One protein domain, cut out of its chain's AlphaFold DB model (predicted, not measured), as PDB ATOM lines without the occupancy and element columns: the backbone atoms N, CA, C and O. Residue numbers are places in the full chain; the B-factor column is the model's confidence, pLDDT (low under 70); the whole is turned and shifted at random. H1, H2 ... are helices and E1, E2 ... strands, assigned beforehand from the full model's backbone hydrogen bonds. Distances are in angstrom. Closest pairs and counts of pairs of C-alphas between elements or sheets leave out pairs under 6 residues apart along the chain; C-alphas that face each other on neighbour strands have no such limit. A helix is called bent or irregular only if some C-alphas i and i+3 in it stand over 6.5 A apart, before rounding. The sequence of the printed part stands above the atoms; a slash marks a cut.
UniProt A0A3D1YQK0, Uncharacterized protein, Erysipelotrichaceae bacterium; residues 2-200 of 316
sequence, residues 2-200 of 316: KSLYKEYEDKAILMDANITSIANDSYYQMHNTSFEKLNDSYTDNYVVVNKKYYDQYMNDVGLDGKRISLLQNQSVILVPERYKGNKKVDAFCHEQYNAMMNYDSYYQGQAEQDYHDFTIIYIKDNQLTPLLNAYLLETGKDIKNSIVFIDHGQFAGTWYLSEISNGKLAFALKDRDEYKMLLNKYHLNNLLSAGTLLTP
ATOM      1  N   LYS A   2     227.546 236.820 158.895       87.94
ATOM      2  CA  LYS A   2     227.533 235.349 158.714       87.94
ATOM      3  C   LYS A   2     226.191 234.790 158.211       87.94
ATOM      4  O   LYS A   2     226.163 233.941 157.331       87.94
ATOM      5  N   SER A   3     225.077 235.309 158.728       87.75
ATOM      6  CA  SER A   3     223.724 234.970 158.262       87.75
ATOM      7  C   SER A   3     223.455 235.374 156.808       87.75
ATOM      8  O   SER A   3     222.883 234.586 156.066       87.75
ATOM      9  N   LEU A   4     223.902 236.564 156.391       88.88
ATOM     10  CA  LEU A   4     223.806 237.032 155.004       88.88
ATOM     11  C   LEU A   4     224.615 236.135 154.069       88.88
ATOM     12  O   LEU A   4     224.105 235.733 153.031       88.88
ATOM     13  N   TYR A   5     225.846 235.792 154.456       90.38
ATOM     14  CA  TYR A   5     226.690 234.916 153.648       90.38
ATOM     15  C   TYR A   5     226.042 233.544 153.447       90.38
ATOM     16  O   TYR A   5     225.949 233.086 152.318       90.38
ATOM     17  N   LYS A   6     225.515 232.928 154.516       89.31
ATOM     18  CA  LYS A   6     224.838 231.624 154.431       89.31
ATOM     19  C   LYS A   6     223.556 231.650 153.597       89.31
ATOM     20  O   LYS A   6     223.292 230.703 152.872       89.31
ATOM     21  N   GLU A   7     222.746 232.706 153.696       90.44
ATOM     22  CA  GLU A   7     221.503 232.812 152.910       90.44
ATOM     23  C   GLU A   7     221.780 233.032 151.412       90.44
ATOM     24  O   GLU A   7     220.987 232.602 150.582       90.44
ATOM     25  N   TYR A   8     222.904 233.672 151.073       89.81
ATOM     26  CA  TYR A   8     223.286 234.027 149.703       89.81
ATOM     27  C   TYR A   8     224.555 233.300 149.236       89.81
ATOM     28  O   TYR A   8     225.265 233.807 148.366       89.81
ATOM     29  N   GLU A   9     224.870 232.132 149.800       88.25
ATOM     30  CA  GLU A   9     226.094 231.375 149.494       88.25
ATOM     31  C   GLU A   9     226.172 231.021 147.999       88.25
ATOM     32  O   GLU A   9     227.224 231.118 147.367       88.25
ATOM     33  N   ASP A  10     225.022 230.713 147.400       88.50
ATOM     34  CA  ASP A  10     224.856 230.422 145.977       88.50
ATOM     35  C   ASP A  10     225.137 231.632 145.072       88.50
ATOM     36  O   ASP A  10     225.443 231.470 143.886       88.50
ATOM     37  N   LYS A  11     225.058 232.855 145.606       91.19
ATOM     38  CA  LYS A  11     225.326 234.112 144.891       91.19
ATOM     39  C   LYS A  11     226.659 234.745 145.273       91.19
ATOM     40  O   LYS A  11     227.181 235.517 144.468       91.19
ATOM     41  N   ALA A  12     227.217 234.409 146.429       91.56
ATOM     42  CA  ALA A  12     228.479 234.935 146.927       91.56
ATOM     43  C   ALA A  12     229.661 234.481 146.059       91.56
ATOM     44  O   ALA A  12     229.769 233.316 145.685       91.56
ATOM     45  N   ILE A  13     230.567 235.397 145.754       91.88
ATOM     46  CA  ILE A  13     231.841 235.152 145.083       91.88
ATOM     47  C   ILE A  13     232.913 235.709 146.012       91.88
ATOM     48  O   ILE A  13     232.941 236.913 146.261       91.88
ATOM     49  N   LEU A  14     233.755 234.828 146.543       91.69
ATOM     50  CA  LEU A  14     234.808 235.173 147.490       91.69
ATOM     51  C   LEU A  14     236.157 234.792 146.900       91.69
ATOM     52  O   LEU A  14     236.349 233.634 146.522       91.69
ATOM     53  N   MET A  15     237.058 235.764 146.851       91.31
ATOM     54  CA  MET A  15     238.439 235.581 146.441       91.31
ATOM     55  C   MET A  15     239.319 236.577 147.189       91.31
ATOM     56  O   MET A  15     239.353 237.761 146.850       91.31
ATOM     57  N   ASP A  16     240.044 236.081 148.181       90.75
ATOM     58  CA  ASP A  16     241.109 236.810 148.853       90.75
ATOM     59  C   ASP A  16     242.456 236.198 148.481       90.75
ATOM     60  O   ASP A  16     242.778 235.103 148.927       90.75
ATOM     61  N   ALA A  17     243.253 236.896 147.676       90.50
ATOM     62  CA  ALA A  17     244.645 236.538 147.457       90.50
ATOM     63  C   ALA A  17     245.537 237.444 148.313       90.50
ATOM     64  O   ALA A  17     245.669 238.636 148.034       90.50
ATOM     65  N   ASN A  18     246.210 236.887 149.321       89.62
ATOM     66  CA  ASN A  18     247.029 237.694 150.228       89.62
ATOM     67  C   ASN A  18     248.121 238.472 149.472       89.62
ATOM     68  O   ASN A  18     248.325 239.665 149.704       89.62
ATOM     69  N   ILE A  19     248.739 237.829 148.476       87.19
ATOM     70  CA  ILE A  19     249.783 238.430 147.643       87.19
ATOM     71  C   ILE A  19     249.326 239.717 146.938       87.19
ATOM     72  O   ILE A  19     250.137 240.623 146.786       87.19
ATOM     73  N   THR A  20     248.044 239.872 146.572       84.31
ATOM     74  CA  THR A  20     247.565 241.101 145.907       84.31
ATOM     75  C   THR A  20     247.495 242.293 146.857       84.31
ATOM     76  O   THR A  20     247.477 243.431 146.406       84.31
ATOM     77  N   SER A  21     247.470 242.054 148.171       80.19
ATOM     78  CA  SER A  21     247.465 243.123 149.178       80.19
ATOM     79  C   SER A  21     248.879 243.644 149.479       80.19
ATOM     80  O   SER A  21     249.042 244.776 149.927       80.19
ATOM     81  N   ILE A  22     249.907 242.828 149.219       83.75
ATOM     82  CA  ILE A  22     251.312 243.114 149.561       83.75
ATOM     83  C   ILE A  22     252.228 243.264 148.336       83.75
ATOM     84  O   ILE A  22     253.378 243.669 148.473       83.75
ATOM     85  N   ALA A  23     251.758 242.949 147.128       82.50
ATOM     86  CA  ALA A  23     252.530 243.075 145.893       82.50
ATOM     87  C   ALA A  23     252.588 244.531 145.396       82.50
ATOM     88  O   ALA A  23     252.058 244.855 144.339       82.50
ATOM     89  N   ASN A  24     253.240 245.407 146.161       81.19
ATOM     90  CA  ASN A  24     253.477 246.801 145.793       81.19
ATOM     91  C   ASN A  24     254.934 247.217 146.059       81.19
ATOM     92  O   ASN A  24     255.626 246.632 146.898       81.19
ATOM     93  N   ASP A  25     255.391 248.257 145.357       79.88
ATOM     94  CA  ASP A  25     256.776 248.740 145.434       79.88
ATOM     95  C   ASP A  25     257.198 249.136 146.851       79.88
ATOM     96  O   ASP A  25     258.337 248.891 147.256       79.88
ATOM     97  N   SER A  26     256.283 249.713 147.637       81.19
ATOM     98  CA  SER A  26     256.557 250.091 149.025       81.19
ATOM     99  C   SER A  26     256.870 248.871 149.893       81.19
ATOM    100  O   SER A  26     257.834 248.891 150.659       81.19
ATOM    101  N   TYR A  27     256.113 247.786 149.737       82.75
ATOM    102  CA  TYR A  27     256.343 246.533 150.447       82.75
ATOM    103  C   TYR A  27     257.658 245.873 150.016       82.75
ATOM    104  O   TYR A  27     258.430 245.416 150.864       82.75
ATOM    105  N   TYR A  28     257.963 245.881 148.713       86.25
ATOM    106  CA  TYR A  28     259.225 245.349 148.186       86.25
ATOM    107  C   TYR A  28     260.438 246.056 148.788       86.25
ATOM    108  O   TYR A  28     261.385 245.395 149.220       86.25
ATOM    109  N   GLN A  29     260.386 247.387 148.881       86.06
ATOM    110  CA  GLN A  29     261.448 248.196 149.476       86.06
ATOM    111  C   GLN A  29     261.557 247.987 150.990       86.06
ATOM    112  O   GLN A  29     262.663 247.820 151.503       86.06
ATOM    113  N   MET A  30     260.429 247.951 151.705       87.12
ATOM    114  CA  MET A  30     260.408 247.814 153.165       87.12
ATOM    115  C   MET A  30     260.922 246.448 153.638       87.12
ATOM    116  O   MET A  30     261.639 246.369 154.634       87.12
ATOM    117  N   HIS A  31     260.587 245.378 152.915       85.00
ATOM    118  CA  HIS A  31     260.926 244.003 153.296       85.00
ATOM    119  C   HIS A  31     262.079 243.398 152.482       85.00
ATOM    120  O   HIS A  31     262.397 242.221 152.661       85.00
ATOM    121  N   ASN A  32     262.719 244.178 151.603       87.75
ATOM    122  CA  ASN A  32     263.784 243.724 150.699       87.75
ATOM    123  C   ASN A  32     263.414 242.419 149.957       87.75
ATOM    124  O   ASN A  32     264.183 241.446 149.891       87.75
ATOM    125  N   THR A  33     262.183 242.385 149.445       88.19
ATOM    126  CA  THR A  33     261.580 241.222 148.786       88.19
ATOM    127  C   THR A  33     261.245 241.528 147.325       88.19
ATOM    128  O   THR A  33     261.399 242.655 146.863       88.19
ATOM    129  N   SER A  34     260.835 240.510 146.574       88.81
ATOM    130  CA  SER A  34     260.373 240.641 145.190       88.81
ATOM    131  C   SER A  34     259.101 239.829 144.990       88.81
ATOM    132  O   SER A  34     258.775 238.966 145.809       88.81
ATOM    133  N   PHE A  35     258.390 240.077 143.890       87.69
ATOM    134  CA  PHE A  35     257.180 239.326 143.562       87.69
ATOM    135  C   PHE A  35     257.433 237.813 143.510       87.69
ATOM    136  O   PHE A  35     256.658 237.042 144.062       87.69
ATOM    137  N   GLU A  36     258.547 237.385 142.917       88.25
ATOM    138  CA  GLU A  36     258.921 235.973 142.791       88.25
ATOM    139  C   GLU A  36     259.131 235.333 144.166       88.25
ATOM    140  O   GLU A  36     258.620 234.247 144.426       88.25
ATOM    141  N   LYS A  37     259.811 236.040 145.081       88.12
ATOM    142  CA  LYS A  37     260.005 235.563 146.457       88.12
ATOM    143  C   LYS A  37     258.684 235.430 147.209       88.12
ATOM    144  O   LYS A  37     258.525 234.474 147.962       88.12
ATOM    145  N   LEU A  38     257.749 236.359 147.004       89.00
ATOM    146  CA  LEU A  38     256.411 236.257 147.587       89.00
ATOM    147  C   LEU A  38     255.640 235.076 146.999       89.00
ATOM    148  O   LEU A  38     255.040 234.324 147.752       89.00
ATOM    149  N   ASN A  39     255.719 234.857 145.685       88.75
ATOM    150  CA  ASN A  39     255.061 233.743 144.996       88.75
ATOM    151  C   ASN A  39     255.614 232.363 145.429       88.75
ATOM    152  O   ASN A  39     254.912 231.350 145.394       88.75
ATOM    153  N   ASP A  40     256.867 232.302 145.882       88.06
ATOM    154  CA  ASP A  40     257.477 231.080 146.424       88.06
ATOM    155  C   ASP A  40     257.298 230.901 147.940       88.06
ATOM    156  O   ASP A  40     257.520 229.806 148.474       88.06
ATOM    157  N   SER A  41     256.864 231.947 148.639       89.81
ATOM    158  CA  SER A  41     256.659 231.942 150.084       89.81
ATOM    159  C   SER A  41     255.307 231.334 150.451       89.81
ATOM    160  O   SER A  41     254.261 231.839 150.057       89.81
ATOM    161  N   TYR A  42     255.307 230.278 151.268       89.94
ATOM    162  CA  TYR A  42     254.065 229.657 151.747       89.94
ATOM    163  C   TYR A  42     253.291 230.544 152.731       89.94
ATOM    164  O   TYR A  42     252.092 230.347 152.890       89.94
ATOM    165  N   THR A  43     253.955 231.501 153.392       90.12
ATOM    166  CA  THR A  43     253.301 232.425 154.331       90.12
ATOM    167  C   THR A  43     252.617 233.581 153.617       90.12
ATOM    168  O   THR A  43     251.607 234.087 154.094       90.12
ATOM    169  N   ASP A  44     253.159 233.995 152.471       89.88
ATOM    170  CA  ASP A  44     252.673 235.156 151.725       89.88
ATOM    171  C   ASP A  44     251.747 234.755 150.568       89.88
ATOM    172  O   ASP A  44     250.792 235.472 150.262       89.88
ATOM    173  N   ASN A  45     251.994 233.597 149.945       92.50
ATOM    174  CA  ASN A  45     251.227 233.075 148.818       92.50
ATOM    175  C   ASN A  45     250.165 232.064 149.263       92.50
ATOM    176  O   ASN A  45     250.260 230.854 149.026       92.50
ATOM    177  N   TYR A  46     249.118 232.589 149.885       93.75
ATOM    178  CA  TYR A  46     247.888 231.854 150.118       93.75
ATOM    179  C   TYR A  46     246.678 232.629 149.607       93.75
ATOM    180  O   TYR A  46     246.709 233.851 149.425       93.75
ATOM    181  N   VAL A  47     245.619 231.877 149.342       93.81
ATOM    182  CA  VAL A  47     244.382 232.367 148.757       93.81
ATOM    183  C   VAL A  47     243.212 231.748 149.505       93.81
ATOM    184  O   VAL A  47     243.213 230.549 149.763       93.81
ATOM    185  N   VAL A  48     242.202 232.545 149.824       94.12
ATOM    186  CA  VAL A  48     240.934 232.082 150.385       94.12
ATOM    187  C   VAL A  48     239.845 232.260 149.342       94.12
ATOM    188  O   VAL A  48     239.604 233.364 148.857       94.12
ATOM    189  N   VAL A  49     239.173 231.172 148.993       93.62
ATOM    190  CA  VAL A  49     238.085 231.163 148.014       93.62
ATOM    191  C   VAL A  49     236.862 230.502 148.602       93.62
ATOM    192  O   VAL A  49     236.982 229.599 149.423       93.62
ATOM    193  N   ASN A  50     235.672 230.886 148.155       92.50
ATOM    194  CA  ASN A  50     234.504 230.060 148.433       92.50
ATOM    195  C   ASN A  50     234.360 228.932 147.412       92.50
ATOM    196  O   ASN A  50     234.900 228.984 146.302       92.50
ATOM    197  N   LYS A  51     233.569 227.921 147.775       89.69
ATOM    198  CA  LYS A  51     233.277 226.786 146.893       89.69
ATOM    199  C   LYS A  51     232.817 227.222 145.495       89.69
ATOM    200  O   LYS A  51     233.269 226.667 144.501       89.69
ATOM    201  N   LYS A  52     231.954 228.240 145.400       90.44
ATOM    202  CA  LYS A  52     231.457 228.733 144.107       90.44
ATOM    203  C   LYS A  52     232.583 229.268 143.221       90.44
ATOM    204  O   LYS A  52     232.614 228.947 142.035       90.44
ATOM    205  N   TYR A  53     233.493 230.067 143.778       91.50
ATOM    206  CA  TYR A  53     234.649 230.573 143.043       91.50
ATOM    207  C   TYR A  53     235.541 229.423 142.572       91.50
ATOM    208  O   TYR A  53     235.929 229.383 141.404       91.50
ATOM    209  N   TYR A  54     235.807 228.458 143.457       90.81
ATOM    210  CA  TYR A  54     236.583 227.273 143.113       90.81
ATOM    211  C   TYR A  54     235.951 226.489 141.952       90.81
ATOM    212  O   TYR A  54     236.602 226.221 140.944       90.81
ATOM    213  N   ASP A  55     234.657 226.186 142.045       89.44
ATOM    214  CA  ASP A  55     233.948 225.392 141.041       89.44
ATOM    215  C   ASP A  55     233.906 226.083 139.664       89.44
ATOM    216  O   ASP A  55     233.969 225.398 138.635       89.44
ATOM    217  N   GLN A  56     233.812 227.420 139.635       89.56
ATOM    218  CA  GLN A  56     233.677 228.217 138.408       89.56
ATOM    219  C   GLN A  56     235.009 228.590 137.746       89.56
ATOM    220  O   GLN A  56     235.073 228.615 136.517       89.56
ATOM    221  N   TYR A  57     236.040 228.905 138.532       89.25
ATOM    222  CA  TYR A  57     237.266 229.524 138.016       89.25
ATOM    223  C   TYR A  57     238.522 228.687 138.260       89.25
ATOM    224  O   TYR A  57     239.431 228.718 137.432       89.25
ATOM    225  N   MET A  58     238.585 227.930 139.358       88.38
ATOM    226  CA  MET A  58     239.768 227.140 139.703       88.38
ATOM    227  C   MET A  58     239.769 225.795 138.973       88.38
ATOM    228  O   MET A  58     238.758 225.089 138.888       88.38
ATOM    229  N   ASN A  59     240.945 225.423 138.468       84.62
ATOM    230  CA  ASN A  59     241.180 224.178 137.736       84.62
ATOM    231  C   ASN A  59     242.269 223.329 138.405       84.62
ATOM    232  O   ASN A  59     243.022 222.645 137.714       84.62
ATOM    233  N   ASP A  60     242.348 223.370 139.737       83.44
ATOM    234  CA  ASP A  60     243.371 222.643 140.481       83.44
ATOM    235  C   ASP A  60     243.255 221.130 140.291       83.44
ATOM    236  O   ASP A  60     242.175 220.523 140.336       83.44
ATOM    237  N   VAL A  61     244.417 220.517 140.096       81.94
ATOM    238  CA  VAL A  61     244.555 219.097 139.790       81.94
ATOM    239  C   VAL A  61     245.269 218.387 140.937       81.94
ATOM    240  O   VAL A  61     246.328 218.823 141.394       81.94
ATOM    241  N   GLY A  62     244.709 217.260 141.380       82.19
ATOM    242  CA  GLY A  62     245.335 216.391 142.373       82.19
ATOM    243  C   GLY A  62     246.608 215.723 141.849       82.19
ATOM    244  O   GLY A  62     246.913 215.744 140.652       82.19
ATOM    245  N   LEU A  63     247.354 215.070 142.744       79.69
ATOM    246  CA  LEU A  63     248.575 214.326 142.385       79.69
ATOM    247  C   LEU A  63     248.329 213.258 141.300       79.69
ATOM    248  O   LEU A  63     249.201 212.980 140.479       79.69
ATOM    249  N   ASP A  64     247.116 212.710 141.246       77.25
ATOM    250  CA  ASP A  64     246.666 211.727 140.256       77.25
ATOM    251  C   ASP A  64     246.374 212.323 138.866       77.25
ATOM    252  O   ASP A  64     246.107 211.587 137.916       77.25
ATOM    253  N   GLY A  65     246.451 213.647 138.710       75.69
ATOM    254  CA  GLY A  65     246.166 214.321 137.447       75.69
ATOM    255  C   GLY A  65     244.677 214.549 137.178       75.69
ATOM    256  O   GLY A  65     244.344 214.989 136.079       75.69
ATOM    257  N   LYS A  66     243.788 214.279 138.143       83.25
ATOM    258  CA  LYS A  66     242.348 214.534 138.011       83.25
ATOM    259  C   LYS A  66     241.930 215.772 138.799       83.25
ATOM    260  O   LYS A  66     242.564 216.149 139.783       83.25
ATOM    261  N   ARG A  67     240.842 216.411 138.357       81.62
ATOM    262  CA  ARG A  67     240.229 217.525 139.090       81.62
ATOM    263  C   ARG A  67     239.726 217.024 140.441       81.62
ATOM    264  O   ARG A  67     239.074 215.979 140.513       81.62
ATOM    265  N   ILE A  68     240.008 217.782 141.491       83.19
ATOM    266  CA  ILE A  68     239.603 217.424 142.847       83.19
ATOM    267  C   ILE A  68     238.099 217.648 142.991       83.19
ATOM    268  O   ILE A  68     237.578 218.720 142.693       83.19
ATOM    269  N   SER A  69     237.394 216.609 143.432       77.62
ATOM    270  CA  SER A  69     235.989 216.716 143.824       77.62
ATOM    271  C   SER A  69     235.929 217.023 145.313       77.62
ATOM    272  O   SER A  69     236.328 216.195 146.131       77.62
ATOM    273  N   LEU A  70     235.460 218.219 145.660       79.56
ATOM    274  CA  LEU A  70     235.360 218.658 147.048       79.56
ATOM    275  C   LEU A  70     234.235 217.916 147.778       79.56
ATOM    276  O   LEU A  70     233.119 217.793 147.264       79.56
ATOM    277  N   LEU A  71     234.521 217.454 148.995       71.25
ATOM    278  CA  LEU A  71     233.516 216.894 149.897       71.25
ATOM    279  C   LEU A  71     232.535 217.998 150.317       71.25
ATOM    280  O   LEU A  71     232.935 219.115 150.637       71.25
ATOM    281  N   GLN A  72     231.234 217.700 150.309       67.00
ATOM    282  CA  GLN A  72     230.240 218.623 150.858       67.00
ATOM    283  C   GLN A  72     230.389 218.675 152.384       67.00
ATOM    284  O   GLN A  72     230.394 217.633 153.036       67.00
ATOM    285  N   ASN A  73     230.442 219.892 152.933       68.94
ATOM    286  CA  ASN A  73     230.405 220.208 154.368       68.94
ATOM    287  C   ASN A  73     231.691 219.954 155.173       68.94
ATOM    288  O   ASN A  73     231.613 219.858 156.395       68.94
ATOM    289  N   GLN A  74     232.859 219.883 154.534       75.50
ATOM    290  CA  GLN A  74     234.136 219.868 155.251       75.50
ATOM    291  C   GLN A  74     235.087 220.902 154.658       75.50
ATOM    292  O   GLN A  74     235.216 220.986 153.442       75.50
ATOM    293  N   SER A  75     235.764 221.670 155.510       84.00
ATOM    294  CA  SER A  75     236.788 222.621 155.088       84.00
ATOM    295  C   SER A  75     237.945 221.896 154.415       84.00
ATOM    296  O   SER A  75     238.488 220.928 154.954       84.00
ATOM    297  N   VAL A  76     238.330 222.363 153.234       91.25
ATOM    298  CA  VAL A  76     239.432 221.785 152.467       91.25
ATOM    299  C   VAL A  76     240.504 222.844 152.277       91.25
ATOM    300  O   VAL A  76     240.210 223.974 151.891       91.25
ATOM    301  N   ILE A  77     241.750 222.462 152.535       92.75
ATOM    302  CA  ILE A  77     242.925 223.276 152.235       92.75
ATOM    303  C   ILE A  77     243.723 222.535 151.167       92.75
ATOM    304  O   ILE A  77     244.151 221.397 151.371       92.75
ATOM    305  N   LEU A  78     243.899 223.166 150.013       92.62
ATOM    306  CA  LEU A  78     244.710 222.639 148.929       92.62
ATOM    307  C   LEU A  78     246.141 223.143 149.084       92.62
ATOM    308  O   LEU A  78     246.382 224.349 149.120       92.62
ATOM    309  N   VAL A  79     247.090 222.215 149.173       93.50
ATOM    310  CA  VAL A  79     248.506 222.525 149.389       93.50
ATOM    311  C   VAL A  79     249.330 222.009 148.206       93.50
ATOM    312  O   VAL A  79     249.241 220.827 147.876       93.50
ATOM    313  N   PRO A  80     250.151 222.853 147.560       93.12
ATOM    314  CA  PRO A  80     251.057 222.420 146.498       93.12
ATOM    315  C   PRO A  80     251.998 221.279 146.912       93.12
ATOM    316  O   PRO A  80     252.473 221.221 148.051       93.12
ATOM    317  N   GLU A  81     252.310 220.390 145.971       92.50
ATOM    318  CA  GLU A  81     253.161 219.214 146.171       92.50
ATOM    319  C   GLU A  81     254.543 219.576 146.725       92.50
ATOM    320  O   GLU A  81     255.042 218.868 147.605       92.50
ATOM    321  N   ARG A  82     255.117 220.717 146.315       89.19
ATOM    322  CA  ARG A  82     256.400 221.227 146.835       89.19
ATOM    323  C   ARG A  82     256.463 221.374 148.356       89.19
ATOM    324  O   ARG A  82     257.553 221.387 148.924       89.19
ATOM    325  N   TYR A  83     255.318 221.490 149.028       90.31
ATOM    326  CA  TYR A  83     255.234 221.650 150.480       90.31
ATOM    327  C   TYR A  83     254.913 220.352 151.230       90.31
ATOM    328  O   TYR A  83     254.836 220.349 152.460       90.31
ATOM    329  N   LYS A  84     254.760 219.233 150.518       88.44
ATOM    330  CA  LYS A  84     254.408 217.943 151.108       88.44
ATOM    331  C   LYS A  84     255.445 217.480 152.133       88.44
ATOM    332  O   LYS A  84     256.626 217.339 151.834       88.44
ATOM    333  N   GLY A  85     254.980 217.210 153.354       84.31
ATOM    334  CA  GLY A  85     255.826 216.771 154.470       84.31
ATOM    335  C   GLY A  85     256.522 217.904 155.235       84.31
ATOM    336  O   GLY A  85     257.296 217.629 156.156       84.31
ATOM    337  N   ASN A  86     256.254 219.170 154.901       89.94
ATOM    338  CA  ASN A  86     256.767 220.308 155.651       89.94
ATOM    339  C   ASN A  86     255.839 220.668 156.822       89.94
ATOM    340  O   ASN A  86     254.860 221.390 156.657       89.94
ATOM    341  N   LYS A  87     256.226 220.267 158.038       89.56
ATOM    342  CA  LYS A  87     255.470 220.561 159.271       89.56
ATOM    343  C   LYS A  87     255.209 222.053 159.514       89.56
ATOM    344  O   LYS A  87     254.257 222.388 160.208       89.56
ATOM    345  N   LYS A  88     256.054 222.950 158.988       91.94
ATOM    346  CA  LYS A  88     255.836 224.400 159.125       91.94
ATOM    347  C   LYS A  88     254.643 224.870 158.300       91.94
ATOM    348  O   LYS A  88     253.943 225.776 158.726       91.94
ATOM    349  N   VAL A  89     254.415 224.247 157.144       91.25
ATOM    350  CA  VAL A  89     253.273 224.557 156.279       91.25
ATOM    351  C   VAL A  89     251.988 224.030 156.902       91.25
ATOM    352  O   VAL A  89     251.002 224.755 156.926       91.25
ATOM    353  N   ASP A  90     252.019 222.832 157.493       90.44
ATOM    354  CA  ASP A  90     250.872 222.293 158.235       90.44
ATOM    355  C   ASP A  90     250.498 223.204 159.417       90.44
ATOM    356  O   ASP A  90     249.330 223.553 159.587       90.44
ATOM    357  N   ALA A  91     251.496 223.651 160.192       92.00
ATOM    358  CA  ALA A  91     251.295 224.592 161.294       92.00
ATOM    359  C   ALA A  91     250.733 225.940 160.811       92.00
ATOM    360  O   ALA A  91     249.805 226.461 161.420       92.00
ATOM    361  N   PHE A  92     251.246 226.467 159.696       93.69
ATOM    362  CA  PHE A  92     250.730 227.688 159.080       93.69
ATOM    363  C   PHE A  92     249.273 227.532 158.621       93.69
ATOM    364  O   PHE A  92     248.451 228.396 158.901       93.69
ATOM    365  N   CYS A  93     248.930 226.422 157.959       92.81
ATOM    366  CA  CYS A  93     247.556 226.152 157.529       92.81
ATOM    367  C   CYS A  93     246.599 226.107 158.726       92.81
ATOM    368  O   CYS A  93     245.516 226.685 158.667       92.81
ATOM    369  N   HIS A  94     247.026 225.463 159.814       93.44
ATOM    370  CA  HIS A  94     246.272 225.386 161.063       93.44
ATOM    371  C   HIS A  94     246.070 226.764 161.704       93.44
ATOM    372  O   HIS A  94     244.949 227.134 162.046       93.44
ATOM    373  N   GLU A  95     247.139 227.554 161.813       93.19
ATOM    374  CA  GLU A  95     247.111 228.907 162.374       93.19
ATOM    375  C   GLU A  95     246.200 229.840 161.568       93.19
ATOM    376  O   GLU A  95     245.320 230.486 162.136       93.19
ATOM    377  N   GLN A  96     246.352 229.871 160.239       93.00
ATOM    378  CA  GLN A  96     245.537 230.726 159.371       93.00
ATOM    379  C   GLN A  96     244.061 230.329 159.393       93.00
ATOM    380  O   GLN A  96     243.188 231.192 159.488       93.00
ATOM    381  N   TYR A  97     243.766 229.027 159.358       93.06
ATOM    382  CA  TYR A  97     242.394 228.541 159.462       93.06
ATOM    383  C   TYR A  97     241.751 228.954 160.795       93.06
ATOM    384  O   TYR A  97     240.642 229.499 160.817       93.06
ATOM    385  N   ASN A  98     242.470 228.771 161.905       92.44
ATOM    386  CA  ASN A  98     242.009 229.188 163.225       92.44
ATOM    387  C   ASN A  98     241.832 230.703 163.340       92.44
ATOM    388  O   ASN A  98     240.859 231.141 163.953       92.44
ATOM    389  N   ALA A  99     242.704 231.505 162.728       91.56
ATOM    390  CA  ALA A  99     242.566 232.958 162.706       91.56
ATOM    391  C   ALA A  99     241.269 233.401 162.001       91.56
ATOM    392  O   ALA A  99     240.553 234.270 162.500       91.56
ATOM    393  N   MET A 100     240.907 232.763 160.880       92.94
ATOM    394  CA  MET A 100     239.660 233.049 160.149       92.94
ATOM    395  C   MET A 100     238.409 232.579 160.913       92.94
ATOM    396  O   MET A 100     237.363 233.234 160.875       92.94
ATOM    397  N   MET A 101     238.503 231.462 161.641       91.62
ATOM    398  CA  MET A 101     237.414 230.936 162.476       91.62
ATOM    399  C   MET A 101     237.196 231.751 163.758       91.62
ATOM    400  O   MET A 101     236.051 231.983 164.148       91.62
ATOM    401  N   ASN A 102     238.272 232.223 164.392       91.62
ATOM    402  CA  ASN A 102     238.244 232.988 165.645       91.62
ATOM    403  C   ASN A 102     238.241 234.507 165.444       91.62
ATOM    404  O   ASN A 102     238.358 235.252 166.417       91.62
ATOM    405  N   TYR A 103     238.069 234.992 164.213       89.88
ATOM    406  CA  TYR A 103     238.101 236.426 163.923       89.88
ATOM    407  C   TYR A 103     237.062 237.213 164.750       89.88
ATOM    408  O   TYR A 103     237.318 238.345 165.145       89.88
ATOM    409  N   ASP A 104     235.905 236.621 165.083       88.00
ATOM    410  CA  ASP A 104     234.919 237.227 165.998       88.00
ATOM    411  C   ASP A 104     235.490 237.359 167.429       88.00
ATOM    412  O   ASP A 104     235.377 238.422 168.047       88.00
ATOM    413  N   SER A 105     236.135 236.302 167.937       87.62
ATOM    414  CA  SER A 105     236.725 236.234 169.281       87.62
ATOM    415  C   SER A 105     237.841 237.258 169.477       87.62
ATOM    416  O   SER A 105     237.901 237.882 170.538       87.62
ATOM    417  N   TYR A 106     238.656 237.497 168.442       82.88
ATOM    418  CA  TYR A 106     239.729 238.497 168.453       82.88
ATOM    419  C   TYR A 106     239.207 239.907 168.776       82.88
ATOM    420  O   TYR A 106     239.729 240.581 169.663       82.88
ATOM    421  N   TYR A 107     238.117 240.342 168.129       78.88
ATOM    422  CA  TYR A 107     237.523 241.664 168.386       78.88
ATOM    423  C   TYR A 107     236.691 241.728 169.671       78.88
ATOM    424  O   TYR A 107     236.481 242.812 170.214       78.88
ATOM    425  N   GLN A 108     236.198 240.588 170.154       82.81
ATOM    426  CA  GLN A 108     235.389 240.507 171.372       82.81
ATOM    427  C   GLN A 108     236.224 240.242 172.635       82.81
ATOM    428  O   GLN A 108     235.664 240.227 173.731       82.81
ATOM    429  N   GLY A 109     237.539 240.032 172.500       78.88
ATOM    430  CA  GLY A 109     238.429 239.689 173.613       78.88
ATOM    431  C   GLY A 109     238.089 238.345 174.263       78.88
ATOM    432  O   GLY A 109     238.284 238.174 175.465       78.88
ATOM    433  N   GLN A 110     237.521 237.414 173.495       84.75
ATOM    434  CA  GLN A 110     237.154 236.081 173.970       84.75
ATOM    435  C   GLN A 110     238.298 235.091 173.753       84.75
ATOM    436  O   GLN A 110     239.158 235.297 172.900       84.75
ATOM    437  N   ALA A 111     238.296 234.003 174.526       81.50
ATOM    438  CA  ALA A 111     239.265 232.931 174.343       81.50
ATOM    439  C   ALA A 111     239.115 232.305 172.947       81.50
ATOM    440  O   ALA A 111     238.008 231.948 172.533       81.50
ATOM    441  N   GLU A 112     240.234 232.172 172.242       85.88
ATOM    442  CA  GLU A 112     240.298 231.489 170.953       85.88
ATOM    443  C   GLU A 112     240.042 229.989 171.136       85.88
ATOM    444  O   GLU A 112     240.478 229.375 172.114       85.88
ATOM    445  N   GLN A 113     239.303 229.403 170.200       85.75
ATOM    446  CA  GLN A 113     239.055 227.968 170.137       85.75
ATOM    447  C   GLN A 113     239.971 227.333 169.095       85.75
ATOM    448  O   GLN A 113     240.220 227.916 168.043       85.75
ATOM    449  N   ASP A 114     240.453 226.129 169.374       88.19
ATOM    450  CA  ASP A 114     241.347 225.417 168.466       88.19
ATOM    451  C   ASP A 114     240.559 224.438 167.580       88.19
ATOM    452  O   ASP A 114     240.154 223.355 168.019       88.19
ATOM    453  N   TYR A 115     240.299 224.838 166.336       85.44
ATOM    454  CA  TYR A 115     239.518 224.076 165.366       85.44
ATOM    455  C   TYR A 115     240.418 223.192 164.502       85.44
ATOM    456  O   TYR A 115     241.382 223.652 163.900       85.44
ATOM    457  N   HIS A 116     240.041 221.918 164.372       83.31
ATOM    458  CA  HIS A 116     240.767 220.921 163.572       83.31
ATOM    459  C   HIS A 116     239.918 220.334 162.435       83.31
ATOM    460  O   HIS A 116     240.300 219.352 161.800       83.31
ATOM    461  N   ASP A 117     238.753 220.923 162.172       83.44
ATOM    462  CA  ASP A 117     237.749 220.378 161.258       83.44
ATOM    463  C   ASP A 117     238.047 220.735 159.791       83.44
ATOM    464  O   ASP A 117     237.201 221.272 159.077       83.44
ATOM    465  N   PHE A 118     239.261 220.440 159.325       88.38
ATOM    466  CA  PHE A 118     239.665 220.621 157.932       88.38
ATOM    467  C   PHE A 118     240.503 219.447 157.422       88.38
ATOM    468  O   PHE A 118     241.140 218.721 158.181       88.38
ATOM    469  N   THR A 119     240.498 219.250 156.105       89.88
ATOM    470  CA  THR A 119     241.347 218.263 155.427       89.88
ATOM    471  C   THR A 119     242.343 218.967 154.520       89.88
ATOM    472  O   THR A 119     241.962 219.809 153.707       89.88
ATOM    473  N   ILE A 120     243.614 218.578 154.619       89.75
ATOM    474  CA  ILE A 120     244.660 219.005 153.687       89.75
ATOM    475  C   ILE A 120     244.712 218.025 152.512       89.75
ATOM    476  O   ILE A 120     244.910 216.823 152.704       89.75
ATOM    477  N   ILE A 121     244.564 218.538 151.292       91.06
ATOM    478  CA  ILE A 121     244.713 217.773 150.052       91.06
ATOM    479  C   ILE A 121     245.894 218.339 149.271       91.06
ATOM    480  O   ILE A 121     245.978 219.540 149.029       91.06
ATOM    481  N   TYR A 122     246.799 217.461 148.844       91.06
ATOM    482  CA  TYR A 122     247.953 217.870 148.053       91.06
ATOM    483  C   TYR A 122     247.609 217.970 146.562       91.06
ATOM    484  O   TYR A 122     247.038 217.038 145.986       91.06
ATOM    485  N   ILE A 123     247.994 219.082 145.942       91.75
ATOM    486  CA  ILE A 123     247.772 219.386 144.522       91.75
ATOM    487  C   ILE A 123     249.095 219.409 143.768       91.75
ATOM    488  O   ILE A 123     250.145 219.615 144.371       91.75
ATOM    489  N   LYS A 124     249.065 219.188 142.452       89.94
ATOM    490  CA  LYS A 124     250.282 219.283 141.634       89.94
ATOM    491  C   LYS A 124     250.876 220.685 141.694       89.94
ATOM    492  O   LYS A 124     250.151 221.659 141.851       89.94
ATOM    493  N   ASP A 125     252.181 220.781 141.491       88.81
ATOM    494  CA  ASP A 125     252.834 222.073 141.314       88.81
ATOM    495  C   ASP A 125     252.501 222.706 139.946       88.81
ATOM    496  O   ASP A 125     251.948 222.090 139.032       88.81
ATOM    497  N   ASN A 126     252.892 223.971 139.824       86.25
ATOM    498  CA  ASN A 126     252.680 224.903 138.725       86.25
ATOM    499  C   ASN A 126     251.197 225.168 138.389       86.25
ATOM    500  O   ASN A 126     250.872 225.436 137.231       86.25
ATOM    501  N   GLN A 127     250.306 225.111 139.387       88.38
ATOM    502  CA  GLN A 127     248.900 225.519 139.237       88.38
ATOM    503  C   GLN A 127     248.790 227.043 139.279       88.38
ATOM    504  O   GLN A 127     249.472 227.697 140.071       88.38
ATOM    505  N   LEU A 128     247.950 227.592 138.404       89.50
ATOM    506  CA  LEU A 128     247.687 229.024 138.293       89.50
ATOM    507  C   LEU A 128     246.481 229.405 139.145       89.50
ATOM    508  O   LEU A 128     245.434 228.769 139.052       89.50
ATOM    509  N   THR A 129     246.614 230.504 139.879       88.00
ATOM    510  CA  THR A 129     245.523 231.117 140.636       88.00
ATOM    511  C   THR A 129     244.894 232.225 139.777       88.00
ATOM    512  O   THR A 129     245.461 233.317 139.693       88.00
ATOM    513  N   PRO A 130     243.746 231.998 139.110       85.38
ATOM    514  CA  PRO A 130     243.085 233.033 138.323       85.38
ATOM    515  C   PRO A 130     242.586 234.160 139.223       85.38
ATOM    516  O   PRO A 130     241.866 233.918 140.192       85.38
ATOM    517  N   LEU A 131     242.923 235.397 138.861       83.69
ATOM    518  CA  LEU A 131     242.358 236.612 139.439       83.69
ATOM    519  C   LEU A 131     241.302 237.180 138.491       83.69
ATOM    520  O   LEU A 131     241.565 237.373 137.305       83.69
ATOM    521  N   LEU A 132     240.118 237.498 139.013       73.25
ATOM    522  CA  LEU A 132     239.063 238.140 138.218       73.25
ATOM    523  C   LEU A 132     239.327 239.628 137.957       73.25
ATOM    524  O   LEU A 132     238.750 240.201 137.035       73.25
ATOM    525  N   ASN A 133     240.178 240.263 138.765       67.50
ATOM    526  CA  ASN A 133     240.481 241.681 138.648       67.50
ATOM    527  C   ASN A 133     241.891 241.890 138.076       67.50
ATOM    528  O   ASN A 133     242.891 241.694 138.765       67.50
ATOM    529  N   ALA A 134     241.947 242.328 136.816       58.28
ATOM    530  CA  ALA A 134     243.183 242.585 136.077       58.28
ATOM    531  C   ALA A 134     244.013 243.768 136.618       58.28
ATOM    532  O   ALA A 134     245.154 243.933 136.205       58.28
ATOM    533  N   TYR A 135     243.459 244.583 137.524       61.16
ATOM    534  CA  TYR A 135     244.157 245.722 138.128       61.16
ATOM    535  C   TYR A 135     244.925 245.364 139.410       61.16
ATOM    536  O   TYR A 135     245.647 246.205 139.931       61.16
ATOM    537  N   LEU A 136     244.773 244.142 139.940       67.62
ATOM    538  CA  LEU A 136     245.408 243.737 141.203       67.62
ATOM    539  C   LEU A 136     246.884 243.346 141.060       67.62
ATOM    540  O   LEU A 136     247.587 243.249 142.061       67.62
ATOM    541  N   LEU A 137     247.349 243.083 139.838       69.31
ATOM    542  CA  LEU A 137     248.738 242.742 139.547       69.31
ATOM    543  C   LEU A 137     249.187 243.439 138.270       69.31
ATOM    544  O   LEU A 137     248.402 243.636 137.341       69.31
ATOM    545  N   GLU A 138     250.473 243.773 138.207       66.12
ATOM    546  CA  GLU A 138     251.083 244.254 136.971       66.12
ATOM    547  C   GLU A 138     250.930 243.221 135.849       66.12
ATOM    548  O   GLU A 138     250.972 242.006 136.063       66.12
ATOM    549  N   THR A 139     250.783 243.717 134.620       60.25
ATOM    550  CA  THR A 139     250.617 242.879 133.433       60.25
ATOM    551  C   THR A 139     251.768 241.873 133.307       60.25
ATOM    552  O   THR A 139     252.927 242.264 133.198       60.25
ATOM    553  N   GLY A 140     251.446 240.574 133.293       63.53
ATOM    554  CA  GLY A 140     252.418 239.480 133.149       63.53
ATOM    555  C   GLY A 140     252.891 238.831 134.457       63.53
ATOM    556  O   GLY A 140     253.707 237.912 134.401       63.53
ATOM    557  N   LYS A 141     252.391 239.268 135.622       79.88
ATOM    558  CA  LYS A 141     252.633 238.605 136.911       79.88
ATOM    559  C   LYS A 141     251.537 237.583 137.216       79.88
ATOM    560  O   LYS A 141     250.418 237.950 137.559       79.88
ATOM    561  N   ASP A 142     251.891 236.302 137.144       86.56
ATOM    562  CA  ASP A 142     250.992 235.193 137.476       86.56
ATOM    563  C   ASP A 142     251.267 234.651 138.885       86.56
ATOM    564  O   ASP A 142     252.398 234.275 139.217       86.56
ATOM    565  N   ILE A 143     250.215 234.534 139.695       88.00
ATOM    566  CA  ILE A 143     250.280 233.833 140.979       88.00
ATOM    567  C   ILE A 143     250.231 232.330 140.705       88.00
ATOM    568  O   ILE A 143     249.321 231.836 140.031       88.00
ATOM    569  N   LYS A 144     251.214 231.599 141.228       89.94
ATOM    570  CA  LYS A 144     251.339 230.152 141.043       89.94
ATOM    571  C   LYS A 144     251.557 229.466 142.372       89.94
ATOM    572  O   LYS A 144     252.207 230.033 143.241       89.94
ATOM    573  N   ASN A 145     251.108 228.218 142.496       89.88
ATOM    574  CA  ASN A 145     251.385 227.378 143.668       89.88
ATOM    575  C   ASN A 145     250.978 228.030 145.001       89.88
ATOM    576  O   ASN A 145     251.730 227.969 145.981       89.88
ATOM    577  N   SER A 146     249.815 228.675 145.018       91.69
ATOM    578  CA  SER A 146     249.220 229.202 146.242       91.69
ATOM    579  C   SER A 146     248.692 228.068 147.115       91.69
ATOM    580  O   SER A 146     248.200 227.063 146.602       91.69
ATOM    581  N   ILE A 147     248.735 228.244 148.434       94.38
ATOM    582  CA  ILE A 147     247.906 227.441 149.343       94.38
ATOM    583  C   ILE A 147     246.470 227.959 149.234       94.38
ATOM    584  O   ILE A 147     246.242 229.148 149.443       94.38
ATOM    585  N   VAL A 148     245.507 227.099 148.897       94.00
ATOM    586  CA  VAL A 148     244.111 227.508 148.668       94.00
ATOM    587  C   VAL A 148     243.225 227.021 149.809       94.00
ATOM    588  O   VAL A 148     243.010 225.823 149.974       94.00
ATOM    589  N   PHE A 149     242.680 227.951 150.584       94.19
ATOM    590  CA  PHE A 149     241.684 227.701 151.621       94.19
ATOM    591  C   PHE A 149     240.289 227.778 151.008       94.19
ATOM    592  O   PHE A 149     239.913 228.807 150.446       94.19
ATOM    593  N   ILE A 150     239.514 226.701 151.125       92.44
ATOM    594  CA  ILE A 150     238.165 226.632 150.565       92.44
ATOM    595  C   ILE A 150     237.134 226.831 151.676       92.44
ATOM    596  O   ILE A 150     236.976 226.008 152.583       92.44
ATOM    597  N   ASP A 151     236.413 227.942 151.578       90.19
ATOM    598  CA  ASP A 151     235.334 228.304 152.480       90.19
ATOM    599  C   ASP A 151     233.999 227.657 152.078       90.19
ATOM    600  O   ASP A 151     233.540 227.775 150.935       90.19
ATOM    601  N   HIS A 152     233.351 227.038 153.070       87.75
ATOM    602  CA  HIS A 152     231.990 226.494 153.008       87.75
ATOM    603  C   HIS A 152     231.027 227.230 153.965       87.75
ATOM    604  O   HIS A 152     230.045 226.660 154.440       87.75
ATOM    605  N   GLY A 153     231.308 228.491 154.311       87.62
ATOM    606  CA  GLY A 153     230.441 229.287 155.186       87.62
ATOM    607  C   GLY A 153     230.710 229.116 156.680       87.62
ATOM    608  O   GLY A 153     229.845 229.460 157.502       87.62
ATOM    609  N   GLN A 154     231.870 228.560 157.049       88.50
ATOM    610  CA  GLN A 154     232.206 228.281 158.450       88.50
ATOM    611  C   GLN A 154     232.876 229.451 159.174       88.50
ATOM    612  O   GLN A 154     232.714 229.547 160.396       88.50
ATOM    613  N   PHE A 155     233.541 230.361 158.457       91.50
ATOM    614  CA  PHE A 155     234.352 231.421 159.060       91.50
ATOM    615  C   PHE A 155     233.538 232.426 159.890       91.50
ATOM    616  O   PHE A 155     232.296 232.430 159.918       91.50
ATOM    617  N   ALA A 156     234.247 233.238 160.667       91.44
ATOM    618  CA  ALA A 156     233.658 234.228 161.560       91.44
ATOM    619  C   ALA A 156     232.846 235.298 160.810       91.44
ATOM    620  O   ALA A 156     233.111 235.647 159.658       91.44
ATOM    621  N   GLY A 157     231.833 235.853 161.477       89.50
ATOM    622  CA  GLY A 157     230.975 236.878 160.885       89.50
ATOM    623  C   GLY A 157     231.719 238.178 160.590       89.50
ATOM    624  O   GLY A 157     231.490 238.778 159.538       89.50
ATOM    625  N   THR A 158     232.601 238.599 161.495       89.06
ATOM    626  CA  THR A 158     233.484 239.758 161.311       89.06
ATOM    627  C   THR A 158     234.529 239.534 160.221       89.06
ATOM    628  O   THR A 158     234.928 240.502 159.579       89.06
ATOM    629  N   TRP A 159     234.920 238.286 159.939       92.06
ATOM    630  CA  TRP A 159     235.838 237.986 158.838       92.06
ATOM    631  C   TRP A 159     235.178 238.303 157.494       92.06
ATOM    632  O   TRP A 159     235.657 239.154 156.753       92.06
ATOM    633  N   TYR A 160     233.977 237.768 157.247       90.94
ATOM    634  CA  TYR A 160     233.196 238.119 156.051       90.94
ATOM    635  C   TYR A 160     232.911 239.624 155.932       90.94
ATOM    636  O   TYR A 160     232.742 240.142 154.828       90.94
ATOM    637  N   LEU A 161     232.817 240.328 157.065       87.94
ATOM    638  CA  LEU A 161     232.630 241.776 157.105       87.94
ATOM    639  C   LEU A 161     233.886 242.529 156.634       87.94
ATOM    640  O   LEU A 161     233.771 243.519 155.914       87.94
ATOM    641  N   SER A 162     235.071 242.054 157.015       86.31
ATOM    642  CA  SER A 162     236.346 242.551 156.492       86.31
ATOM    643  C   SER A 162     236.446 242.287 154.987       86.31
ATOM    644  O   SER A 162     236.698 243.211 154.213       86.31
ATOM    645  N   GLU A 163     236.136 241.066 154.547       87.75
ATOM    646  CA  GLU A 163     236.255 240.682 153.136       87.75
ATOM    647  C   GLU A 163     235.329 241.480 152.213       87.75
ATOM    648  O   GLU A 163     235.741 241.903 151.130       87.75
ATOM    649  N   ILE A 164     234.092 241.761 152.640       86.12
ATOM    650  CA  ILE A 164     233.192 242.630 151.866       86.12
ATOM    651  C   ILE A 164     233.676 244.087 151.869       86.12
ATOM    652  O   ILE A 164     233.572 244.764 150.849       86.12
ATOM    653  N   SER A 165     234.241 244.568 152.983       80.12
ATOM    654  CA  SER A 165     234.769 245.934 153.092       80.12
ATOM    655  C   SER A 165     236.012 246.152 152.227       80.12
ATOM    656  O   SER A 165     236.213 247.252 151.719       80.12
ATOM    657  N   ASN A 166     236.822 245.111 152.038       78.06
ATOM    658  CA  ASN A 166     238.031 245.139 151.214       78.06
ATOM    659  C   ASN A 166     237.763 244.800 149.737       78.06
ATOM    660  O   ASN A 166     238.697 244.731 148.944       78.06
ATOM    661  N   GLY A 167     236.502 244.571 149.348       80.56
ATOM    662  CA  GLY A 167     236.127 244.251 147.968       80.56
ATOM    663  C   GLY A 167     236.505 242.837 147.507       80.56
ATOM    664  O   GLY A 167     236.482 242.567 146.309       80.56
ATOM    665  N   LYS A 168     236.834 241.939 148.441       86.25
ATOM    666  CA  LYS A 168     237.224 240.540 148.189       86.25
ATOM    667  C   LYS A 168     236.024 239.582 148.188       86.25
ATOM    668  O   LYS A 168     236.080 238.498 147.607       86.25
ATOM    669  N   LEU A 169     234.912 240.004 148.796       88.69
ATOM    670  CA  LEU A 169     233.614 239.326 148.762       88.69
ATOM    671  C   LEU A 169     232.588 240.146 147.968       88.69
ATOM    672  O   LEU A 169     232.268 241.279 148.327       88.69
ATOM    673  N   ALA A 170     232.014 239.541 146.931       88.19
ATOM    674  CA  ALA A 170     230.972 240.128 146.094       88.19
ATOM    675  C   ALA A 170     229.743 239.214 145.996       88.19
ATOM    676  O   ALA A 170     229.822 238.010 146.222       88.19
ATOM    677  N   PHE A 171     228.592 239.776 145.623       89.69
ATOM    678  CA  PHE A 171     227.361 239.017 145.390       89.69
ATOM    679  C   PHE A 171     226.915 239.193 143.941       89.69
ATOM    680  O   PHE A 171     226.719 240.316 143.479       89.69
ATOM    681  N   ALA A 172     226.733 238.079 143.233       89.31
ATOM    682  CA  ALA A 172     226.205 238.053 141.873       89.31
ATOM    683  C   ALA A 172     224.692 238.347 141.884       89.31
ATOM    684  O   ALA A 172     223.861 237.436 141.877       89.31
ATOM    685  N   LEU A 173     224.349 239.633 141.959       88.75
ATOM    686  CA  LEU A 173     222.983 240.163 141.950       88.75
ATOM    687  C   LEU A 173     222.668 240.812 140.599       88.75
ATOM    688  O   LEU A 173     223.576 241.088 139.814       88.75
ATOM    689  N   LYS A 174     221.385 241.042 140.305       87.56
ATOM    690  CA  LYS A 174     220.962 241.575 139.000       87.56
ATOM    691  C   LYS A 174     221.343 243.036 138.822       87.56
ATOM    692  O   LYS A 174     221.741 243.439 137.733       87.56
ATOM    693  N   ASP A 175     221.190 243.822 139.883       84.31
ATOM    694  CA  ASP A 175     221.416 245.259 139.855       84.31
ATOM    695  C   ASP A 175     221.879 245.811 141.214       84.31
ATOM    696  O   ASP A 175     221.942 245.125 142.241       84.31
ATOM    697  N   ARG A 176     222.245 247.096 141.199       81.94
ATOM    698  CA  ARG A 176     222.730 247.828 142.372       81.94
ATOM    699  C   ARG A 176     221.656 247.997 143.448       81.94
ATOM    700  O   ARG A 176     222.007 248.123 144.621       81.94
ATOM    701  N   ASP A 177     220.384 248.062 143.079       84.81
ATOM    702  CA  ASP A 177     219.313 248.304 144.039       84.81
ATOM    703  C   ASP A 177     218.971 247.024 144.812       84.81
ATOM    704  O   ASP A 177     218.809 247.095 146.030       84.81
ATOM    705  N   GLU A 178     219.035 245.850 144.174       87.62
ATOM    706  CA  GLU A 178     219.001 244.542 144.841       87.62
ATOM    707  C   GLU A 178     220.144 244.422 145.867       87.62
ATOM    708  O   GLU A 178     219.923 243.997 147.003       87.62
ATOM    709  N   TYR A 179     221.349 244.890 145.521       85.50
ATOM    710  CA  TYR A 179     222.482 244.912 146.452       85.50
ATOM    711  C   TYR A 179     222.265 245.862 147.639       85.50
ATOM    712  O   TYR A 179     222.526 245.498 148.785       85.50
ATOM    713  N   LYS A 180     221.720 247.065 147.411       83.75
ATOM    714  CA  LYS A 180     221.364 247.985 148.508       83.75
ATOM    715  C   LYS A 180     220.277 247.405 149.411       83.75
ATOM    716  O   LYS A 180     220.375 247.529 150.630       83.75
ATOM    717  N   MET A 181     219.247 246.779 148.835       87.06
ATOM    718  CA  MET A 181     218.183 246.116 149.595       87.06
ATOM    719  C   MET A 181     218.745 244.985 150.455       87.06
ATOM    720  O   MET A 181     218.380 244.882 151.627       87.06
ATOM    721  N   LEU A 182     219.669 244.192 149.902       87.88
ATOM    722  CA  LEU A 182     220.382 243.155 150.636       87.88
ATOM    723  C   LEU A 182     221.113 243.746 151.845       87.88
ATOM    724  O   LEU A 182     220.898 243.299 152.967       87.88
ATOM    725  N   LEU A 183     221.924 244.786 151.658       86.56
ATOM    726  CA  LEU A 183     222.652 245.392 152.774       86.56
ATOM    727  C   LEU A 183     221.716 246.023 153.811       86.56
ATOM    728  O   LEU A 183     221.934 245.849 155.009       86.56
ATOM    729  N   ASN A 184     220.642 246.689 153.381       86.88
ATOM    730  CA  ASN A 184     219.628 247.233 154.287       86.88
ATOM    731  C   ASN A 184     218.974 246.136 155.144       86.88
ATOM    732  O   ASN A 184     218.833 246.323 156.351       86.88
ATOM    733  N   LYS A 185     218.627 244.980 154.550       89.62
ATOM    734  CA  LYS A 185     218.001 243.839 155.249       89.62
ATOM    735  C   LYS A 185     218.834 243.346 156.436       89.62
ATOM    736  O   LYS A 185     218.266 242.913 157.432       89.62
ATOM    737  N   TYR A 186     220.162 243.420 156.343       87.94
ATOM    738  CA  TYR A 186     221.072 242.960 157.397       87.94
ATOM    739  C   TYR A 186     221.732 244.099 158.182       87.94
ATOM    740  O   TYR A 186     222.718 243.855 158.876       87.94
ATOM    741  N   HIS A 187     221.202 245.326 158.096       87.00
ATOM    742  CA  HIS A 187     221.739 246.508 158.786       87.00
ATOM    743  C   HIS A 187     223.208 246.818 158.430       87.00
ATOM    744  O   HIS A 187     223.994 247.279 159.253       87.00
ATOM    745  N   LEU A 188     223.573 246.546 157.176       82.00
ATOM    746  CA  LEU A 188     224.905 246.707 156.586       82.00
ATOM    747  C   LEU A 188     224.991 247.922 155.646       82.00
ATOM    748  O   LEU A 188     225.935 248.078 154.880       82.00
ATOM    749  N   ASN A 189     224.000 248.804 155.693       76.56
ATOM    750  CA  ASN A 189     223.842 249.952 154.802       76.56
ATOM    751  C   ASN A 189     224.973 250.990 154.899       76.56
ATOM    752  O   ASN A 189     225.196 251.735 153.948       76.56
ATOM    753  N   ASN A 190     225.716 251.001 156.007       73.19
ATOM    754  CA  ASN A 190     226.856 251.895 156.210       73.19
ATOM    755  C   ASN A 190     228.187 251.348 155.649       73.19
ATOM    756  O   ASN A 190     229.165 252.089 155.622       73.19
ATOM    757  N   LEU A 191     228.248 250.087 155.188       68.88
ATOM    758  CA  LEU A 191     229.469 249.501 154.603       68.88
ATOM    759  C   LEU A 191     229.834 250.104 153.246       68.88
ATOM    760  O   LEU A 191     231.009 250.259 152.930       68.88
ATOM    761  N   LEU A 192     228.829 250.462 152.446       61.66
ATOM    762  CA  LEU A 192     229.013 251.116 151.153       61.66
ATOM    763  C   LEU A 192     228.946 252.634 151.313       61.66
ATOM    764  O   LEU A 192     228.018 253.286 150.829       61.66
ATOM    765  N   SER A 193     229.927 253.220 151.988       60.22
ATOM    766  CA  SER A 193     230.175 254.645 151.798       60.22
ATOM    767  C   SER A 193     230.928 254.842 150.475       60.22
ATOM    768  O   SER A 193     231.687 253.976 150.038       60.22
ATOM    769  N   ALA A 194     230.752 255.991 149.817       53.19
ATOM    770  CA  ALA A 194     231.569 256.325 148.645       53.19
ATOM    771  C   ALA A 194     233.079 256.275 148.968       53.19
ATOM    772  O   ALA A 194     233.876 255.923 148.106       53.19
ATOM    773  N   GLY A 195     233.455 256.557 150.223       52.28
ATOM    774  CA  GLY A 195     234.830 256.451 150.707       52.28
ATOM    775  C   GLY A 195     235.361 255.018 150.721       52.28
ATOM    776  O   GLY A 195     236.457 254.784 150.227       52.28
ATOM    777  N   THR A 196     234.589 254.043 151.208       58.84
ATOM    778  CA  THR A 196     235.028 252.636 151.306       58.84
ATOM    779  C   THR A 196     235.165 251.972 149.937       58.84
ATOM    780  O   THR A 196     236.130 251.257 149.702       58.84
ATOM    781  N   LEU A 197     234.279 252.288 148.987       61.25
ATOM    782  CA  LEU A 197     234.382 251.793 147.607       61.25
ATOM    783  C   LEU A 197     235.581 252.359 146.836       61.25
ATOM    784  O   LEU A 197     236.135 251.683 145.976       61.25
ATOM    785  N   LEU A 198     235.959 253.607 147.119       59.12
ATOM    786  CA  LEU A 198     237.076 254.280 146.456       59.12
ATOM    787  C   LEU A 198     238.399 254.101 147.199       59.12
ATOM    788  O   LEU A 198     239.430 254.484 146.661       59.12
ATOM    789  N   THR A 199     238.393 253.517 148.401       64.69
ATOM    790  CA  THR A 199     239.607 253.314 149.207       64.69
ATOM    791  C   THR A 199     240.703 252.570 148.432       64.69
ATOM    792  O   THR A 199     241.826 253.071 148.429       64.69
ATOM    793  N   PRO A 200     240.415 251.480 147.686       59.81
ATOM    794  CA  PRO A 200     241.435 250.803 146.880       59.81
ATOM    795  C   PRO A 200     242.004 251.659 145.738       59.81
ATOM    796  O   PRO A 200     243.124 251.439 145.303       59.81
TER     797      PRO A 200
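This is residues 2 to 200 of the 316 residues of an uncharacterized protein of Erysipelotrichaceae bacterium (UniProt A0A3D1YQK0). A twisted sheet of six strands forms the core, with H6 and H8 on one face and H5 on the other. The short helices H2, H3 and H4 gather beyond the end of E1, while H9 and H10 lie out past the edge strand E6. The printed part has 199 residues, with ten named helices and six named strands in the order H1 E1 H2 H3 H4 E2 H5 E3 H6 H7 E4 E5 H8 E6 H9 H10. The sheet is mixed, ordered E4 E3 E5 E2 E1 E6, and the class is mixed, helices and strands. The whole is compact, with a radius of gyration of the C-alphas of 17.2 A and spans of 46 by 38 by 37 A.

H1, residues 2 to 7, begins at C-alpha 2 (227.533, 235.349, 158.714). E1 is 12 to 17, 16.3 A long; H2 18 to 22; H3 25 to 31; H4 35 to 40; E2 46 to 50; H5 51 to 57. E3 is 75 to 80, 16.7 A; H6 87 to 101, 21.1 A; H7 103 to 108; E4 118 to 123, 15.7 A; E5 147 to 151. H8 is 157 to 165; E6 169 to 171; H9 176 to 185, 14.3 A; H10 194 to 200, ending at C-alpha 200 (241.435, 250.803, 146.880).

E4 and E3 are parallel, with N 77 and O 119 2.9 A apart, and so are E5 and E2, with N 47 and O 147 2.8 A apart. E3 and E5 are antiparallel, N 78 to O 148 2.8 A; E2 and E1, N 16 to O 48 2.8 A; E1 and E6, N 13 to O 170 2.8 A. E3, H6, H7, E4 form a strand-helix-strand unit, parallel neighbour strands with helices between, with a right-handed crossover. E5, H8, E6 form a split one, with E2 and E1 between its strands, also right-handed. In three layers, helices on both faces, H6 is over E3 and E5 at a height over the sheet of 9.6 A. H8, on the same face, touches H1 and H7; the C-alphas of Lys 2 and Gly 157 are closest for H1, at 4.3 A, and those of Asp 104 and Thr 158 for H7, at 5.5 A. H5, on the opposite face, only just stands up from the sheet, rising 43 degrees. H2 only grazes the sheet; H3, H4, H9 and H10 are not on it. Each O i to N i+4 pair is within hydrogen-bond range in H1, H3, H4, H5, H6, H8 and H9, against 0 of 1 in H2, whose O i to N i+3 pairs are 2 of 2, 1 of 2 in H7 and 2 of 3 in H10, which is irregular, C-alphas 197 and 200 being 7.2 A apart.

The C-alphas farthest apart, Gly 85 and Asp 177, are 49.4 A apart. The printed part has no cut. The links H5 to E3 and E4 to E5 are long. Confidence is under 70 at residues 72 to 73, 133 to 140 and 191 to 200.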